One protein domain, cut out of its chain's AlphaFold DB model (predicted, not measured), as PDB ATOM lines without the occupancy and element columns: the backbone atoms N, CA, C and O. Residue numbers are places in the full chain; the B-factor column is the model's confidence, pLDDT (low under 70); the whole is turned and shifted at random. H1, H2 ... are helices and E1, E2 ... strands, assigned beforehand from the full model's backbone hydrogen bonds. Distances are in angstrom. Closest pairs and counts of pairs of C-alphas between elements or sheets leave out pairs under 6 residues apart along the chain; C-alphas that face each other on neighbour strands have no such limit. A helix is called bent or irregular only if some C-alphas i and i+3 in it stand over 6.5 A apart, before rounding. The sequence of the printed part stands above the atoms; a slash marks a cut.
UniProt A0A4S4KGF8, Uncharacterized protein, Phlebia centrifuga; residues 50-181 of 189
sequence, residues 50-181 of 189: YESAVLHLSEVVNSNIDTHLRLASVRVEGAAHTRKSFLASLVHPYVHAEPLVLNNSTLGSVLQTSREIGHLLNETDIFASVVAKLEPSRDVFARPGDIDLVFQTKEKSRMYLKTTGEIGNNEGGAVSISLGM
ATOM      1  N   TYR A  50     -53.184   6.790  54.794       84.19
ATOM      2  CA  TYR A  50     -52.012   6.096  54.261       84.19
ATOM      3  C   TYR A  50     -50.791   6.229  55.181       84.19
ATOM      4  O   TYR A  50     -50.171   5.227  55.531       84.19
ATOM      5  N   GLU A  51     -50.467   7.450  55.615       86.00
ATOM      6  CA  GLU A  51     -49.363   7.712  56.548       86.00
ATOM      7  C   GLU A  51     -49.558   6.931  57.857       86.00
ATOM      8  O   GLU A  51     -48.627   6.283  58.336       86.00
ATOM      9  N   SER A  52     -50.785   6.900  58.383       84.62
ATOM     10  CA  SER A  52     -51.125   6.145  59.595       84.62
ATOM     11  C   SER A  52     -50.944   4.638  59.408       84.62
ATOM     12  O   SER A  52     -50.358   3.977  60.264       84.62
ATOM     13  N   ALA A  53     -51.409   4.085  58.284       84.50
ATOM     14  CA  ALA A  53     -51.276   2.663  57.983       84.50
ATOM     15  C   ALA A  53     -49.804   2.240  57.844       84.50
ATOM     16  O   ALA A  53     -49.414   1.188  58.352       84.50
ATOM     17  N   VAL A  54     -48.973   3.070  57.205       86.75
ATOM     18  CA  VAL A  54     -47.533   2.814  57.053       86.75
ATOM     19  C   VAL A  54     -46.811   2.867  58.399       86.75
ATOM     20  O   VAL A  54     -46.003   1.984  58.689       86.75
ATOM     21  N   LEU A  55     -47.108   3.864  59.238       87.12
ATOM     22  CA  LEU A  55     -46.520   3.972  60.577       87.12
ATOM     23  C   LEU A  55     -46.907   2.780  61.455       87.12
ATOM     24  O   LEU A  55     -46.037   2.180  62.082       87.12
ATOM     25  N   HIS A  56     -48.184   2.398  61.447       86.75
ATOM     26  CA  HIS A  56     -48.664   1.254  62.212       86.75
ATOM     27  C   HIS A  56     -48.026  -0.059  61.744       86.75
ATOM     28  O   HIS A  56     -47.568  -0.851  62.566       86.75
ATOM     29  N   LEU A  57     -47.923  -0.275  60.429       87.94
ATOM     30  CA  LEU A  57     -47.232  -1.442  59.880       87.94
ATOM     31  C   LEU A  57     -45.760  -1.470  60.308       87.94
ATOM     32  O   LEU A  57     -45.258  -2.519  60.704       87.94
ATOM     33  N   SER A  58     -45.077  -0.324  60.251       88.75
ATOM     34  CA  SER A  58     -43.692  -0.201  60.706       88.75
ATOM     35  C   SER A  58     -43.556  -0.550  62.190       88.75
ATOM     36  O   SER A  58     -42.654  -1.300  62.556       88.75
ATOM     37  N   GLU A  59     -44.462  -0.072  63.046       90.06
ATOM     38  CA  GLU A  59     -44.466  -0.412  64.474       90.06
ATOM     39  C   GLU A  59     -44.641  -1.920  64.685       90.06
ATOM     40  O   GLU A  59     -43.805  -2.538  65.338       90.06
ATOM     41  N   VAL A  60     -45.652  -2.534  64.057       90.31
ATOM     42  CA  VAL A  60     -45.909  -3.978  64.172       90.31
ATOM     43  C   VAL A  60     -44.711  -4.794  63.689       90.31
ATOM     44  O   VAL A  60     -44.299  -5.729  64.369       90.31
ATOM     45  N   VAL A  61     -44.117  -4.448  62.547       89.25
ATOM     46  CA  VAL A  61     -42.950  -5.171  62.021       89.25
ATOM     47  C   VAL A  61     -41.751  -5.034  62.958       89.25
ATOM     48  O   VAL A  61     -41.129  -6.040  63.290       89.25
ATOM     49  N   ASN A  62     -41.447  -3.820  63.425       89.75
ATOM     50  CA  ASN A  62     -40.308  -3.584  64.313       89.75
ATOM     51  C   ASN A  62     -40.496  -4.248  65.682       89.75
ATOM     52  O   ASN A  62     -39.546  -4.811  66.214       89.75
ATOM     53  N   SER A  63     -41.713  -4.253  66.234       90.56
ATOM     54  CA  SER A  63     -42.015  -4.957  67.488       90.56
ATOM     55  C   SER A  63     -41.881  -6.477  67.379       90.56
ATOM     56  O   SER A  63     -41.712  -7.140  68.396       90.56
ATOM     57  N   ASN A  64     -41.959  -7.034  66.167       91.12
ATOM     58  CA  ASN A  64     -41.892  -8.476  65.928       91.12
ATOM     59  C   ASN A  64     -40.594  -8.908  65.228       91.12
ATOM     60  O   ASN A  64     -40.493 -10.066  64.822       91.12
ATOM     61  N   ILE A  65     -39.599  -8.026  65.082       89.38
ATOM     62  CA  ILE A  65     -38.401  -8.291  64.272       89.38
ATOM     63  C   ILE A  65     -37.569  -9.471  64.796       89.38
ATOM     64  O   ILE A  65     -37.027 -10.237  64.000       89.38
ATOM     65  N   ASP A  66     -37.546  -9.654  66.119       89.06
ATOM     66  CA  ASP A  66     -36.833 -10.727  66.822       89.06
ATOM     67  C   ASP A  66     -37.647 -12.027  66.918       89.06
ATOM     68  O   ASP A  66     -37.170 -13.031  67.452       89.06
ATOM     69  N   THR A  67     -38.879 -12.033  66.399       88.19
ATOM     70  CA  THR A  67     -39.727 -13.227  66.399       88.19
ATOM     71  C   THR A  67     -39.062 -14.310  65.570       88.19
ATOM     72  O   THR A  67     -38.711 -14.095  64.407       88.19
ATOM     73  N   HIS A  68     -38.917 -15.484  66.173       88.31
ATOM     74  CA  HIS A  68     -38.325 -16.636  65.518       88.31
ATOM     75  C   HIS A  68     -39.232 -17.106  64.377       88.31
ATOM     76  O   HIS A  68     -40.405 -17.410  64.593       88.31
ATOM     77  N   LEU A  69     -38.696 -17.142  63.161       85.62
ATOM     78  CA  LEU A  69     -39.454 -17.446  61.954       85.62
ATOM     79  C   LEU A  69     -38.567 -18.216  60.990       85.62
ATOM     80  O   LEU A  69     -37.529 -17.710  60.567       85.62
ATOM     81  N   ARG A  70     -38.979 -19.431  60.627       84.31
ATOM     82  CA  ARG A  70     -38.193 -20.320  59.773       84.31
ATOM     83  C   ARG A  70     -38.690 -20.295  58.333       84.31
ATOM     84  O   ARG A  70     -39.879 -20.452  58.063       84.31
ATOM     85  N   LEU A  71     -37.745 -20.126  57.412       83.81
ATOM     86  CA  LEU A  71     -37.990 -20.175  55.977       83.81
ATOM     87  C   LEU A  71     -37.900 -21.627  55.487       83.81
ATOM     88  O   LEU A  71     -36.847 -22.250  55.601       83.81
ATOM     89  N   ALA A  72     -38.998 -22.167  54.962       85.19
ATOM     90  CA  ALA A  72     -39.053 -23.521  54.411       85.19
ATOM     91  C   ALA A  72     -38.667 -23.549  52.930       85.19
ATOM     92  O   ALA A  72     -37.849 -24.369  52.518       85.19
ATOM     93  N   SER A  73     -39.227 -22.647  52.120       85.62
ATOM     94  CA  SER A  73     -38.914 -22.587  50.692       85.62
ATOM     95  C   SER A  73     -38.974 -21.171  50.128       85.62
ATOM     96  O   SER A  73     -39.642 -20.286  50.664       85.62
ATOM     97  N   VAL A  74     -38.280 -20.965  49.009       88.94
ATOM     98  CA  VAL A  74     -38.374 -19.743  48.207       88.94
ATOM     99  C   VAL A  74     -38.855 -20.116  46.809       88.94
ATOM    100  O   VAL A  74     -38.290 -21.000  46.163       88.94
ATOM    101  N   ARG A  75     -39.900 -19.442  46.331       89.31
ATOM    102  CA  ARG A  75     -40.500 -19.665  45.011       89.31
ATOM    103  C   ARG A  75     -40.544 -18.379  44.209       89.31
ATOM    104  O   ARG A  75     -40.793 -17.309  44.751       89.31
ATOM    105  N   VAL A  76     -40.364 -18.507  42.900       91.25
ATOM    106  CA  VAL A  76     -40.554 -17.416  41.939       91.25
ATOM    107  C   VAL A  76     -41.692 -17.811  41.004       91.25
ATOM    108  O   VAL A  76     -41.601 -18.810  40.290       91.25
ATOM    109  N   GLU A  77     -42.773 -17.043  41.031       92.19
ATOM    110  CA  GLU A  77     -43.980 -17.230  40.227       92.19
ATOM    111  C   GLU A  77     -44.086 -16.129  39.168       92.19
ATOM    112  O   GLU A  77     -43.612 -15.020  39.375       92.19
ATOM    113  N   GLY A  78     -44.722 -16.420  38.029       87.31
ATOM    114  CA  GLY A  78     -44.887 -15.446  36.936       87.31
ATOM    115  C   GLY A  78     -43.701 -15.339  35.966       87.31
ATOM    116  O   GLY A  78     -43.740 -14.554  35.020       87.31
ATOM    117  N   ALA A  79     -42.689 -16.193  36.138       86.88
ATOM    118  CA  ALA A  79     -41.541 -16.329  35.245       86.88
ATOM    119  C   ALA A  79     -41.754 -17.447  34.199       86.88
ATOM    120  O   ALA A  79     -41.197 -18.539  34.312       86.88
ATOM    121  N   ALA A  80     -42.623 -17.209  33.212       85.25
ATOM    122  CA  ALA A  80     -43.012 -18.222  32.224       85.25
ATOM    123  C   ALA A  80     -41.917 -18.537  31.186       85.25
ATOM    124  O   ALA A  80     -41.785 -19.685  30.764       85.25
ATOM    125  N   HIS A  81     -41.129 -17.540  30.775       85.12
ATOM    126  CA  HIS A  81     -40.102 -17.670  29.735       85.12
ATOM    127  C   HIS A  81     -38.677 -17.715  30.298       85.12
ATOM    128  O   HIS A  81     -37.715 -17.860  29.539       85.12
ATOM    129  N   THR A  82     -38.519 -17.583  31.614       87.25
ATOM    130  CA  THR A  82     -37.226 -17.646  32.298       87.25
ATOM    131  C   THR A  82     -36.940 -19.068  32.780       87.25
ATOM    132  O   THR A  82     -37.796 -19.752  33.339       87.25
ATOM    133  N   ARG A  83     -35.710 -19.546  32.564       88.94
ATOM    134  CA  ARG A  83     -35.315 -20.911  32.941       88.94
ATOM    135  C   ARG A  83     -35.339 -21.082  34.463       88.94
ATOM    136  O   ARG A  83     -34.693 -20.328  35.185       88.94
ATOM    137  N   LYS A  84     -35.996 -22.144  34.939       89.06
ATOM    138  CA  LYS A  84     -36.078 -22.475  36.374       89.06
ATOM    139  C   LYS A  84     -34.710 -22.696  37.022       89.06
ATOM    140  O   LYS A  84     -34.526 -22.305  38.163       89.06
ATOM    141  N   SER A  85     -33.750 -23.280  36.301       89.12
ATOM    142  CA  SER A  85     -32.387 -23.503  36.807       89.12
ATOM    143  C   SER A  85     -31.629 -22.200  37.062       89.12
ATOM    144  O   SER A  85     -30.908 -22.102  38.047       89.12
ATOM    145  N   PHE A  86     -31.830 -21.185  36.216       90.25
ATOM    146  CA  PHE A  86     -31.253 -19.858  36.417       90.25
ATOM    147  C   PHE A  86     -31.826 -19.204  37.678       90.25
ATOM    148  O   PHE A  86     -31.075 -18.804  38.561       90.25
ATOM    149  N   LEU A  87     -33.155 -19.193  37.821       89.75
ATOM    150  CA  LEU A  87     -33.806 -18.669  39.028       89.75
ATOM    151  C   LEU A  87     -33.391 -19.439  40.285       89.75
ATOM    152  O   LEU A  87     -33.117 -18.828  41.311       89.75
ATOM    153  N   ALA A  88     -33.280 -20.766  40.189       87.12
ATOM    154  CA  ALA A  88     -32.771 -21.588  41.275       87.12
ATOM    155  C   ALA A  88     -31.345 -21.178  41.651       87.12
ATOM    156  O   ALA A  88     -31.092 -20.994  42.829       87.12
ATOM    157  N   SER A  89     -30.442 -20.951  40.689       88.00
ATOM    158  CA  SER A  89     -29.062 -20.534  40.982       88.00
ATOM    159  C   SER A  89     -28.959 -19.185  41.703       88.00
ATOM    160  O   SER A  89     -28.104 -19.035  42.570       88.00
ATOM    161  N   LEU A  90     -29.860 -18.238  41.412       86.44
ATOM    162  CA  LEU A  90     -29.917 -16.941  42.101       86.44
ATOM    163  C   LEU A  90     -30.414 -17.071  43.548       86.44
ATOM    164  O   LEU A  90     -29.983 -16.335  44.427       86.44
ATOM    165  N   VAL A  91     -31.337 -18.001  43.789       85.12
ATOM    166  CA  VAL A  91     -32.033 -18.155  45.075       85.12
ATOM    167  C   VAL A  91     -31.345 -19.170  46.001       85.12
ATOM    168  O   VAL A  91     -31.389 -19.021  47.220       85.12
ATOM    169  N   HIS A  92     -30.672 -20.179  45.444       83.81
ATOM    170  CA  HIS A  92     -29.972 -21.248  46.164       83.81
ATOM    171  C   HIS A  92     -29.051 -20.774  47.303       83.81
ATOM    172  O   HIS A  92     -29.152 -21.358  48.387       83.81
ATOM    173  N   PRO A  93     -28.209 -19.727  47.142       82.75
ATOM    174  CA  PRO A  93     -27.336 -19.272  48.228       82.75
ATOM    175  C   PRO A  93     -28.104 -18.796  49.469       82.75
ATOM    176  O   PRO A  93     -27.583 -18.878  50.577       82.75
ATOM    177  N   TYR A  94     -29.350 -18.350  49.308       77.56
ATOM    178  CA  TYR A  94     -30.181 -17.849  50.403       77.56
ATOM    179  C   TYR A  94     -31.016 -18.938  51.083       77.56
ATOM    180  O   TYR A  94     -31.378 -18.803  52.247       77.56
ATOM    181  N   VAL A  95     -31.325 -20.022  50.367       72.44
ATOM    182  CA  VAL A  95     -32.119 -21.150  50.890       72.44
ATOM    183  C   VAL A  95     -31.243 -22.162  51.627       72.44
ATOM    184  O   VAL A  95     -31.691 -22.777  52.589       72.44
ATOM    185  N   HIS A  96     -29.989 -22.316  51.201       65.94
ATOM    186  CA  HIS A  96     -29.031 -23.261  51.782       65.94
ATOM    187  C   HIS A  96     -27.939 -22.582  52.612       65.94
ATOM    188  O   HIS A  96     -26.886 -23.177  52.840       65.94
ATOM    189  N   ALA A  97     -28.176 -21.348  53.066       60.09
ATOM    190  CA  ALA A  97     -27.303 -20.712  54.041       60.09
ATOM    191  C   ALA A  97     -27.140 -21.634  55.265       60.09
ATOM    192  O   ALA A  97     -28.098 -22.290  55.677       60.09
ATOM    193  N   GLU A  98     -25.911 -21.714  55.783       54.81
ATOM    194  CA  GLU A  98     -25.456 -22.656  56.815       54.81
ATOM    195  C   GLU A  98     -26.539 -23.009  57.861       54.81
ATOM    196  O   GLU A  98     -27.214 -22.108  58.365       54.81
ATOM    197  N   PRO A  99     -26.685 -24.286  58.275       51.81
ATOM    198  CA  PRO A  99     -27.744 -24.740  59.190       51.81
ATOM    199  C   PRO A  99     -27.868 -23.922  60.486       51.81
ATOM    200  O   PRO A  99     -28.951 -23.810  61.054       51.81
ATOM    201  N   LEU A 100     -26.770 -23.322  60.953       48.47
ATOM    202  CA  LEU A 100     -26.737 -22.447  62.128       48.47
ATOM    203  C   LEU A 100     -27.506 -21.126  61.927       48.47
ATOM    204  O   LEU A 100     -28.056 -20.599  62.889       48.47
ATOM    205  N   VAL A 101     -27.590 -20.624  60.692       55.38
ATOM    206  CA  VAL A 101     -28.323 -19.405  60.310       55.38
ATOM    207  C   VAL A 101     -29.824 -19.685  60.192       55.38
ATOM    208  O   VAL A 101     -30.641 -18.879  60.630       55.38
ATOM    209  N   LEU A 102     -30.200 -20.860  59.677       57.44
ATOM    210  CA  LEU A 102     -31.601 -21.288  59.547       57.44
ATOM    211  C   LEU A 102     -32.252 -21.649  60.893       57.44
ATOM    212  O   LEU A 102     -33.462 -21.519  61.046       57.44
ATOM    213  N   ASN A 103     -31.459 -22.093  61.873       60.44
ATOM    214  CA  ASN A 103     -31.939 -22.418  63.221       60.44
ATOM    215  C   ASN A 103     -32.131 -21.188  64.118       60.44
ATOM    216  O   ASN A 103     -32.667 -21.324  65.213       60.44
ATOM    217  N   ASN A 104     -31.662 -20.015  63.687       66.19
ATOM    218  CA  ASN A 104     -31.819 -18.760  64.416       66.19
ATOM    219  C   ASN A 104     -32.399 -17.651  63.534       66.19
ATOM    220  O   ASN A 104     -32.142 -16.468  63.763       66.19
ATOM    221  N   SER A 105     -33.160 -18.041  62.507       79.38
ATOM    222  CA  SER A 105     -33.784 -17.099  61.598       79.38
ATOM    223  C   SER A 105     -34.912 -16.357  62.310       79.38
ATOM    224  O   SER A 105     -35.795 -16.944  62.942       79.38
ATOM    225  N   THR A 106     -34.866 -15.037  62.215       89.00
ATOM    226  CA  THR A 106     -35.878 -14.135  62.756       89.00
ATOM    227  C   THR A 106     -36.685 -13.529  61.616       89.00
ATOM    228  O   THR A 106     -36.287 -13.583  60.446       89.00
ATOM    229  N   LEU A 107     -37.813 -12.897  61.934       89.12
ATOM    230  CA  LEU A 107     -38.549 -12.103  60.953       89.12
ATOM    231  C   LEU A 107     -37.627 -11.074  60.276       89.12
ATOM    232  O   LEU A 107     -37.683 -10.907  59.059       89.12
ATOM    233  N   GLY A 108     -36.731 -10.439  61.037       87.44
ATOM    234  CA  GLY A 108     -35.752  -9.497  60.499       87.44
ATOM    235  C   GLY A 108     -34.809 -10.102  59.470       87.44
ATOM    236  O   GLY A 108     -34.647  -9.524  58.393       87.44
ATOM    237  N   SER A 109     -34.239 -11.279  59.747       87.38
ATOM    238  CA  SER A 109     -33.361 -11.943  58.780       87.38
ATOM    239  C   SER A 109     -34.125 -12.345  57.519       87.38
ATOM    240  O   SER A 109     -33.633 -12.125  56.418       87.38
ATOM    241  N   VAL A 110     -35.357 -12.855  57.652       88.44
ATOM    242  CA  VAL A 110     -36.182 -13.234  56.491       88.44
ATOM    243  C   VAL A 110     -36.540 -12.017  55.636       88.44
ATOM    244  O   VAL A 110     -36.442 -12.077  54.410       88.44
ATOM    245  N   LEU A 111     -36.934 -10.900  56.253       89.88
ATOM    246  CA  LEU A 111     -37.238  -9.665  55.529       89.88
ATOM    247  C   LEU A 111     -35.997  -9.100  54.828       89.88
ATOM    248  O   LEU A 111     -36.108  -8.595  53.711       89.88
ATOM    249  N   GLN A 112     -34.824  -9.209  55.451       89.44
ATOM    250  CA  GLN A 112     -33.561  -8.805  54.840       89.44
ATOM    251  C   GLN A 112     -33.223  -9.681  53.626       89.44
ATOM    252  O   GLN A 112     -33.035  -9.156  52.530       89.44
ATOM    253  N   THR A 113     -33.271 -11.006  53.775       88.38
ATOM    254  CA  THR A 113     -33.087 -11.957  52.669       88.38
ATOM    255  C   THR A 113     -34.094 -11.723  51.541       88.38
ATOM    256  O   THR A 113     -33.738 -11.735  50.363       88.38
ATOM    257  N   SER A 114     -35.355 -11.431  51.874       90.50
ATOM    258  CA  SER A 114     -36.379 -11.082  50.888       90.50
ATOM    259  C   SER A 114     -36.016  -9.840  50.075       90.50
ATOM    260  O   SER A 114     -36.329  -9.794  48.882       90.50
ATOM    261  N   ARG A 115     -35.404  -8.828  50.699       90.94
ATOM    262  CA  ARG A 115     -34.975  -7.600  50.014       90.94
ATOM    263  C   ARG A 115     -33.782  -7.864  49.108       90.94
ATOM    264  O   ARG A 115     -33.782  -7.385  47.982       90.94
ATOM    265  N   GLU A 116     -32.817  -8.651  49.571       90.56
ATOM    266  CA  GLU A 116     -31.624  -9.018  48.801       90.56
ATOM    267  C   GLU A 116     -31.982  -9.820  47.548       90.56
ATOM    268  O   GLU A 116     -31.594  -9.440  46.446       90.56
ATOM    269  N   ILE A 117     -32.814 -10.858  47.681       90.06
ATOM    270  CA  ILE A 117     -33.293 -11.633  46.526       90.06
ATOM    271  C   ILE A 117     -34.130 -10.748  45.595       90.06
ATOM    272  O   ILE A 117     -33.988 -10.820  44.376       90.06
ATOM    273  N   GLY A 118     -34.994  -9.890  46.147       90.88
ATOM    274  CA  GLY A 118     -35.786  -8.948  45.353       90.88
ATOM    275  C   GLY A 118     -34.914  -7.981  44.546       90.88
ATOM    276  O   GLY A 118     -35.198  -7.741  43.372       90.88
ATOM    277  N   HIS A 119     -33.835  -7.474  45.148       91.69
ATOM    278  CA  HIS A 119     -32.847  -6.629  44.482       91.69
ATOM    279  C   HIS A 119     -32.137  -7.387  43.364       91.69
ATOM    280  O   HIS A 119     -32.130  -6.918  42.229       91.69
ATOM    281  N   LEU A 120     -31.646  -8.595  43.651       90.88
ATOM    282  CA  LEU A 120     -30.974  -9.452  42.679       90.88
ATOM    283  C   LEU A 120     -31.874  -9.759  41.473       90.88
ATOM    284  O   LEU A 120     -31.447  -9.645  40.328       90.88
ATOM    285  N   LEU A 121     -33.149 -10.092  41.709       90.12
ATOM    286  CA  LEU A 121     -34.124 -10.317  40.639       90.12
ATOM    287  C   LEU A 121     -34.360  -9.054  39.801       90.12
ATOM    288  O   LEU A 121     -34.534  -9.161  38.587       90.12
ATOM    289  N   ASN A 122     -34.350  -7.873  40.417       90.06
ATOM    290  CA  ASN A 122     -34.512  -6.607  39.707       90.06
ATOM    291  C   ASN A 122     -33.262  -6.239  38.883       90.06
ATOM    292  O   ASN A 122     -33.392  -5.778  37.752       90.06
ATOM    293  N   GLU A 123     -32.062  -6.516  39.402       91.06
ATOM    294  CA  GLU A 123     -30.785  -6.306  38.700       91.06
ATOM    295  C   GLU A 123     -30.655  -7.140  37.425       91.06
ATOM    296  O   GLU A 123     -29.995  -6.713  36.481       91.06
ATOM    297  N   THR A 124     -31.318  -8.300  37.352       88.56
ATOM    298  CA  THR A 124     -31.324  -9.100  36.115       88.56
ATOM    299  C   THR A 124     -31.972  -8.385  34.926       88.56
ATOM    300  O   THR A 124     -31.811  -8.830  33.792       88.56
ATOM    301  N   ASP A 125     -32.746  -7.321  35.166       87.38
ATOM    302  CA  ASP A 125     -33.535  -6.585  34.173       87.38
ATOM    303  C   ASP A 125     -34.572  -7.445  33.411       87.38
ATOM    304  O   ASP A 125     -35.217  -6.985  32.470       87.38
ATOM    305  N   ILE A 126     -34.804  -8.694  33.841       89.06
ATOM    306  CA  ILE A 126     -35.744  -9.636  33.209       89.06
ATOM    307  C   ILE A 126     -37.196  -9.314  33.579       89.06
ATOM    308  O   ILE A 126     -38.115  -9.547  32.788       89.06
ATOM    309  N   PHE A 127     -37.427  -8.780  34.778       90.81
ATOM    310  CA  PHE A 127     -38.761  -8.589  35.343       90.81
ATOM    311  C   PHE A 127     -39.168  -7.111  35.360       90.81
ATOM    312  O   PHE A 127     -38.410  -6.242  35.768       90.81
ATOM    313  N   ALA A 128     -40.384  -6.814  34.897       89.19
ATOM    314  CA  ALA A 128     -41.006  -5.491  34.952       89.19
ATOM    315  C   ALA A 128     -41.430  -5.119  36.377       89.19
ATOM    316  O   ALA A 128     -41.429  -3.948  36.745       89.19
ATOM    317  N   SER A 129     -41.829  -6.120  37.161       91.12
ATOM    318  CA  SER A 129     -42.208  -5.963  38.560       91.12
ATOM    319  C   SER A 129     -41.851  -7.221  39.336       91.12
ATOM    320  O   SER A 129     -42.064  -8.328  38.834       91.12
ATOM    321  N   VAL A 130     -41.375  -7.038  40.564       93.00
ATOM    322  CA  VAL A 130     -41.073  -8.105  41.522       93.00
ATOM    323  C   VAL A 130     -41.760  -7.748  42.835       93.00
ATOM    324  O   VAL A 130     -41.516  -6.681  43.392       93.00
ATOM    325  N   VAL A 131     -42.643  -8.621  43.317       93.19
ATOM    326  CA  VAL A 131     -43.370  -8.443  44.579       93.19
ATOM    327  C   VAL A 131     -43.125  -9.657  45.461       93.19
ATOM    328  O   VAL A 131     -43.470 -10.773  45.082       93.19
ATOM    329  N   ALA A 132     -42.544  -9.444  46.638       92.38
ATOM    330  CA  ALA A 132     -42.332 -10.499  47.622       92.38
ATOM    331  C   ALA A 132     -43.571 -10.683  48.508       92.38
ATOM    332  O   ALA A 132     -44.189  -9.707  48.939       92.38
ATOM    333  N   LYS A 133     -43.920 -11.937  48.794       92.81
ATOM    334  CA  LYS A 133     -44.992 -12.327  49.713       92.81
ATOM    335  C   LYS A 133     -44.491 -13.409  50.654       92.81
ATOM    336  O   LYS A 133     -43.811 -14.334  50.222       92.81
ATOM    337  N   LEU A 134     -44.854 -13.294  51.925       90.81
ATOM    338  CA  LEU A 134     -44.669 -14.357  52.904       90.81
ATOM    339  C   LEU A 134     -45.983 -15.135  52.985       90.81
ATOM    340  O   LEU A 134     -47.030 -14.552  53.264       90.81
ATOM    341  N   GLU A 135     -45.928 -16.434  52.720       91.06
ATOM    342  CA  GLU A 135     -47.070 -17.341  52.824       91.06
ATOM    343  C   GLU A 135     -46.776 -18.445  53.844       91.06
ATOM    344  O   GLU A 135     -45.616 -18.813  54.017       91.06
ATOM    345  N   PRO A 136     -47.787 -19.015  54.520       89.50
ATOM    346  CA  PRO A 136     -47.599 -20.237  55.294       89.50
ATOM    347  C   PRO A 136     -47.035 -21.349  54.409       89.50
ATOM    348  O   PRO A 136     -47.461 -21.494  53.255       89.50
ATOM    349  N   SER A 137     -46.091 -22.128  54.939       86.88
ATOM    350  CA  SER A 137     -45.459 -23.162  54.130       86.88
ATOM    351  C   SER A 137     -46.445 -24.250  53.720       86.88
ATOM    352  O   SER A 137     -47.277 -24.694  54.514       86.88
ATOM    353  N   ARG A 138     -46.361 -24.668  52.453       84.62
ATOM    354  CA  ARG A 138     -47.192 -25.745  51.883       84.62
ATOM    355  C   ARG A 138     -46.456 -27.082  51.792       84.62
ATOM    356  O   ARG A 138     -47.022 -28.045  51.276       84.62
ATOM    357  N   ASP A 139     -45.198 -27.129  52.220       80.44
ATOM    358  CA  ASP A 139     -44.385 -28.340  52.157       80.44
ATOM    359  C   ASP A 139     -44.834 -29.363  53.215       80.44
ATOM    360  O   ASP A 139     -45.177 -29.018  54.344       80.44
ATOM    361  N   VAL A 140     -44.811 -30.644  52.854       77.94
ATOM    362  CA  VAL A 140     -45.188 -31.764  53.730       77.94
ATOM    363  C   VAL A 140     -44.162 -31.949  54.853       77.94
ATOM    364  O   VAL A 140     -44.494 -32.457  55.922       77.94
ATOM    365  N   PHE A 141     -42.920 -31.511  54.628       78.19
ATOM    366  CA  PHE A 141     -41.844 -31.546  55.621       78.19
ATOM    367  C   PHE A 141     -41.721 -30.255  56.443       78.19
ATOM    368  O   PHE A 141     -40.847 -30.164  57.313       78.19
ATOM    369  N   ALA A 142     -42.572 -29.256  56.188       79.62
ATOM    370  CA  ALA A 142     -42.574 -28.017  56.948       79.62
ATOM    371  C   ALA A 142     -43.133 -28.227  58.362       79.62
ATOM    372  O   ALA A 142     -44.085 -28.974  58.594       79.62
ATOM    373  N   ARG A 143     -42.529 -27.543  59.334       80.81
ATOM    374  CA  ARG A 143     -43.025 -27.482  60.709       80.81
ATOM    375  C   ARG A 143     -44.176 -26.476  60.803       80.81
ATOM    376  O   ARG A 143     -44.215 -25.510  60.040       80.81
ATOM    377  N   PRO A 144     -45.093 -26.641  61.772       78.62
ATOM    378  CA  PRO A 144     -46.100 -25.626  62.059       78.62
ATOM    379  C   PRO A 144     -45.435 -24.280  62.380       78.62
ATOM    380  O   PRO A 144     -44.638 -24.196  63.313       78.62
ATOM    381  N   GLY A 145     -45.756 -23.243  61.604       81.12
ATOM    382  CA  GLY A 145     -45.157 -21.908  61.730       81.12
ATOM    383  C   GLY A 145     -44.025 -21.610  60.741       81.12
ATOM    384  O   GLY A 145     -43.575 -20.468  60.680       81.12
ATOM    385  N   ASP A 146     -43.596 -22.589  59.941       86.75
ATOM    386  CA  ASP A 146     -42.708 -22.327  58.811       86.75
ATOM    387  C   ASP A 146     -43.440 -21.528  57.722       86.75
ATOM    388  O   ASP A 146     -44.640 -21.700  57.470       86.75
ATOM    389  N   ILE A 147     -42.679 -20.694  57.023       88.94
ATOM    390  CA  ILE A 147     -43.178 -19.865  55.929       88.94
ATOM    391  C   ILE A 147     -42.439 -20.141  54.625       88.94
ATOM    392  O   ILE A 147     -41.277 -20.542  54.607       88.94
ATOM    393  N   ASP A 148     -43.118 -19.853  53.526       90.00
ATOM    394  CA  ASP A 148     -42.562 -19.797  52.190       90.00
ATOM    395  C   ASP A 148     -42.464 -18.343  51.726       90.00
ATOM    396  O   ASP A 148     -43.389 -17.545  51.904       90.00
ATOM    397  N   LEU A 149     -41.357 -18.004  51.073       90.94
ATOM    398  CA  LEU A 149     -41.168 -16.711  50.428       90.94
ATOM    399  C   LEU A 149     -41.502 -16.836  48.940       90.94
ATOM    400  O   LEU A 149     -40.814 -17.525  48.189       90.94
ATOM    401  N   VAL A 150     -42.563 -16.164  48.505       93.25
ATOM    402  CA  VAL A 150     -43.068 -16.215  47.132       93.25
ATOM    403  C   VAL A 150     -42.826 -14.877  46.445       93.25
ATOM    404  O   VAL A 150     -43.407 -13.857  46.812       93.25
ATOM    405  N   PHE A 151     -41.989 -14.876  45.414       93.69
ATOM    406  CA  PHE A 151     -41.783 -13.735  44.533       93.69
ATOM    407  C   PHE A 151     -42.748 -13.815  43.358       93.69
ATOM    408  O   PHE A 151     -42.579 -14.642  42.466       93.69
ATOM    409  N   GLN A 152     -43.746 -12.937  43.338       94.44
ATOM    410  CA  GLN A 152     -44.601 -12.738  42.177       94.44
ATOM    411  C   GLN A 152     -43.911 -11.778  41.220       94.44
ATOM    412  O   GLN A 152     -43.718 -10.599  41.528       94.44
ATOM    413  N   THR A 153     -43.523 -12.291  40.060       93.19
ATOM    414  CA  THR A 153     -42.830 -11.521  39.039       93.19
ATOM    415  C   THR A 153     -43.687 -11.354  37.795       93.19
ATOM    416  O   THR A 153     -44.593 -12.135  37.503       93.19
ATOM    417  N   LYS A 154     -43.416 -10.284  37.052       92.00
ATOM    418  CA  LYS A 154     -43.966 -10.068  35.714       92.00
ATOM    419  C   LYS A 154     -42.801  -9.902  34.762       92.00
ATOM    420  O   LYS A 154     -42.039  -8.955  34.913       92.00
ATOM    421  N   GLU A 155     -42.640 -10.805  33.806       89.56
ATOM    422  CA  GLU A 155     -41.559 -10.709  32.818       89.56
ATOM    423  C   GLU A 155     -41.714  -9.465  31.933       89.56
ATOM    424  O   GLU A 155     -42.826  -9.084  31.551       89.56
ATOM    425  N   LYS A 156     -40.589  -8.815  31.609       87.50
ATOM    426  CA  LYS A 156     -40.566  -7.718  30.639       87.50
ATOM    427  C   LYS A 156     -40.856  -8.255  29.241       87.50
ATOM    428  O   LYS A 156     -40.400  -9.331  28.852       87.50
ATOM    429  N   SER A 157     -41.589  -7.464  28.458       78.69
ATOM    430  CA  SER A 157     -41.741  -7.726  27.027       78.69
ATOM    431  C   SER A 157     -40.396  -7.527  26.328       78.69
ATOM    432  O   SER A 157     -39.714  -6.531  26.559       78.69
ATOM    433  N   ARG A 158     -40.029  -8.459  25.444       73.06
ATOM    434  CA  ARG A 158     -38.782  -8.390  24.665       73.06
ATOM    435  C   ARG A 158     -38.869  -7.420  23.485       73.06
ATOM    436  O   ARG A 158     -37.851  -7.179  22.856       73.06
ATOM    437  N   MET A 159     -40.044  -6.870  23.180       70.62
ATOM    438  CA  MET A 159     -40.254  -5.980  22.034       70.62
ATOM    439  C   MET A 159     -40.367  -4.528  22.498       70.62
ATOM    440  O   MET A 159     -41.176  -4.233  23.380       70.62
ATOM    441  N   TYR A 160     -39.615  -3.620  21.873       69.62
ATOM    442  CA  TYR A 160     -39.771  -2.178  22.071       69.62
ATOM    443  C   TYR A 160     -39.950  -1.449  20.734       69.62
ATOM    444  O   TYR A 160     -39.308  -1.780  19.738       69.62
ATOM    445  N   LEU A 161     -40.819  -0.434  20.727       74.19
ATOM    446  CA  LEU A 161     -41.066   0.448  19.587       74.19
ATOM    447  C   LEU A 161     -40.595   1.858  19.955       74.19
ATOM    448  O   LEU A 161     -41.112   2.449  20.902       74.19
ATOM    449  N   LYS A 162     -39.617   2.395  19.226       74.62
ATOM    450  CA  LYS A 162     -39.177   3.792  19.359       74.62
ATOM    451  C   LYS A 162     -39.653   4.577  18.143       74.62
ATOM    452  O   LYS A 162     -39.344   4.198  17.018       74.62
ATOM    453  N   THR A 163     -40.399   5.652  18.384       75.50
ATOM    454  CA  THR A 163     -40.805   6.617  17.352       75.50
ATOM    455  C   THR A 163     -40.117   7.939  17.660       75.50
ATOM    456  O   THR A 163     -40.347   8.506  18.727       75.50
ATOM    457  N   THR A 164     -39.264   8.416  16.758       70.00
ATOM    458  CA  THR A 164     -38.592   9.712  16.889       70.00
ATOM    459  C   THR A 164     -38.996  10.577  15.707       70.00
ATOM    460  O   THR A 164     -38.795  10.187  14.556       70.00
ATOM    461  N   GLY A 165     -39.598  11.729  16.004       70.88
ATOM    462  CA  GLY A 165     -39.937  12.751  15.022       70.88
ATOM    463  C   GLY A 165     -39.170  14.029  15.327       70.88
ATOM    464  O   GLY A 165     -39.213  14.512  16.458       70.88
ATOM    465  N   GLU A 166     -38.479  14.561  14.327       61.09
ATOM    466  CA  GLU A 166     -37.894  15.898  14.381       61.09
ATOM    467  C   GLU A 166     -38.777  16.870  13.589       61.09
ATOM    468  O   GLU A 166     -39.144  16.611  12.443       61.09
ATOM    469  N   ILE A 167     -39.168  17.985  14.214       58.62
ATOM    470  CA  ILE A 167     -39.866  19.089  13.543       58.62
ATOM    471  C   ILE A 167     -38.881  20.257  13.479       58.62
ATOM    472  O   ILE A 167     -38.658  20.951  14.471       58.62
ATOM    473  N   GLY A 168     -38.255  20.433  12.314       50.66
ATOM    474  CA  GLY A 168     -37.369  21.551  11.994       50.66
ATOM    475  C   GLY A 168     -38.067  22.566  11.088       50.66
ATOM    476  O   GLY A 168     -38.776  22.197  10.158       50.66
ATOM    477  N   ASN A 169     -37.863  23.859  11.343       62.44
ATOM    478  CA  ASN A 169     -38.556  24.957  10.654       62.44
ATOM    479  C   ASN A 169     -38.008  25.275   9.242       62.44
ATOM    480  O   ASN A 169     -38.265  26.367   8.742       62.44
ATOM    481  N   ASN A 170     -37.214  24.396   8.609       58.75
ATOM    482  CA  ASN A 170     -36.669  24.703   7.275       58.75
ATOM    483  C   ASN A 170     -36.436  23.521   6.315       58.75
ATOM    484  O   ASN A 170     -36.396  23.748   5.115       58.75
ATOM    485  N   GLU A 171     -36.345  22.266   6.754       58.94
ATOM    486  CA  GLU A 171     -36.221  21.116   5.839       58.94
ATOM    487  C   GLU A 171     -37.035  19.947   6.421       58.94
ATOM    488  O   GLU A 171     -37.108  19.798   7.639       58.94
ATOM    489  N   GLY A 172     -37.758  19.215   5.565       53.88
ATOM    490  CA  GLY A 172     -38.914  18.370   5.904       53.88
ATOM    491  C   GLY A 172     -38.784  17.470   7.143       53.88
ATOM    492  O   GLY A 172     -37.757  16.846   7.377       53.88
ATOM    493  N   GLY A 173     -39.873  17.368   7.913       55.88
ATOM    494  CA  GLY A 173     -39.927  16.546   9.123       55.88
ATOM    495  C   GLY A 173     -39.733  15.061   8.823       55.88
ATOM    496  O   GLY A 173     -40.555  14.443   8.141       55.88
ATOM    497  N   ALA A 174     -38.656  14.482   9.348       60.41
ATOM    498  CA  ALA A 174     -38.406  13.053   9.294       60.41
ATOM    499  C   ALA A 174     -39.060  12.362  10.499       60.41
ATOM    500  O   ALA A 174     -38.866  12.747  11.655       60.41
ATOM    501  N   VAL A 175     -39.836  11.313  10.226       60.12
ATOM    502  CA  VAL A 175     -40.372  10.404  11.244       60.12
ATOM    503  C   VAL A 175     -39.667   9.068  11.076       60.12
ATOM    504  O   VAL A 175     -39.760   8.441  10.024       60.12
ATOM    505  N   SER A 176     -38.958   8.630  12.112       70.81
ATOM    506  CA  SER A 176     -38.320   7.315  12.153       70.81
ATOM    507  C   SER A 176     -39.054   6.414  13.144       70.81
ATOM    508  O   SER A 176     -39.366   6.819  14.266       70.81
ATOM    509  N   ILE A 177     -39.357   5.188  12.713       75.19
ATOM    510  CA  ILE A 177     -39.972   4.149  13.541       75.19
ATOM    511  C   ILE A 177     -39.008   2.968  13.572       75.19
ATOM    512  O   ILE A 177     -38.766   2.331  12.547       75.19
ATOM    513  N   SER A 178     -38.479   2.664  14.751       75.44
ATOM    514  CA  SER A 178     -37.558   1.551  14.971       75.44
ATOM    515  C   SER A 178     -38.217   0.518  15.878       75.44
ATOM    516  O   SER A 178     -38.547   0.812  17.031       75.44
ATOM    517  N   LEU A 179     -38.398  -0.699  15.363       75.88
ATOM    518  CA  LEU A 179     -38.803  -1.864  16.147       75.88
ATOM    519  C   LEU A 179     -37.546  -2.638  16.547       75.88
ATOM    520  O   LEU A 179     -36.798  -3.093  15.685       75.88
ATOM    521  N   GLY A 180     -37.311  -2.782  17.847       71.44
ATOM    522  CA  GLY A 180     -36.162  -3.506  18.375       71.44
ATOM    523  C   GLY A 180     -36.580  -4.651  19.285       71.44
ATOM    524  O   GLY A 180     -37.631  -4.608  19.929       71.44
ATOM    525  N   MET A 181     -35.734  -5.677  19.351       71.00
ATOM    526  CA  MET A 181     -35.826  -6.712  20.376       71.00
ATOM    527  C   MET A 181     -34.767  -6.456  21.447       71.00
ATOM    528  O   MET A 181     -33.607  -6.210  21.119       71.00
TER     529      MET A 181
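What this domain is: This is residues 50 to 181 of the 189 residues of an uncharacterized protein of Phlebia centrifuga (UniProt A0A4S4KGF8). A small sheet, E1, E3 and E2, has helices H2 and H4 packed over one face, and from its end a long two-strand hairpin, E4 and E5, reaches away as an arm; helix H1 sticks out elsewhere with residues 50 to 60. The printed part has 132 residues with four named helices and five named strands, in the order H1 E1 H2 H3 H4 E2 E3 E4 E5. The larger sheet has the order E1, E3, E2 and is mixed; E4 and E5 are antiparallel; the class is mixed, helices and strands. The whole is extended, with a radius of gyration of the C-alphas of 21.6 A, and flat, spanning 73 by 41 by 22 A.

Where its parts are: Find C-alpha 50 at (-52.012, 6.096, 54.261); from there H1 runs to residue 63, 19.9 A. Next come E1, residues 71 to 77, 17.1 A, and H2, residues 84 to 95, 15.1 A. H2 is irregular: C-alphas 90 and 93 are 7.0 A apart. H3 is short, residues 99 to 102, 5.2 A. At C-alpha 107, (-38.549, -12.103, 60.953), H4 begins and runs to residue 123, 24.3 A. E2 is residues 127 to 136, 24.7 A; E3 is 147 to 155, 24.9 A; E4 is 159 to 165, 20.0 A. E5, residues 175 to 181, 19.9 A, ends at C-alpha 181, (-35.826, -6.712, 20.376).

How they stand to each other: Begin at inner strand E3. E1 is its parallel neighbour, with N 75 and O 149 2.8 A apart, within hydrogen-bond range. E2 forms an antiparallel hairpin with E3, with N 133 and O 150 at 2.8 A. H2 and H4 on one face of this sheet make two layers, helices over strands. H4 lies over E3 and E2 at a height over the sheet of 9.1 A, and runs along the strands, at 18 degrees to E3 on the local plane; its closest C-alphas to E2 are those of Gly 118 and Val 130, 6.6 A. With residues 90 to 94 alone, H2 touches H4, closest at the C-alphas of Val 91 and Ile 117, 6.8 A, opposite ways at a shallow tilt of 32 degrees, only just short of steep. H3 is not on the sheet; its closest C-alpha to E1 is Leu 102, 7.4 A from that of Leu 71. H1 and H4 are near each other, with 5 pairs of C-alphas within 10 A. E4 and E5 form a hairpin, with N 162 and O 178 at 2.9 A, and E4 and E2 are apart. Every O i to N i+4 pair is within range in H1 and H4, 6 of 8 in H2; H3 is too short for one.

The domain as a whole: The farthest C-alphas, those of Pro 144 and Asn 170, are 75.0 A apart. The printed part has no cut and no long link. Look for pLDDT under 70 at residues 96 to 104, 160 and 166 to 175; the mean of the printed part is 81.8.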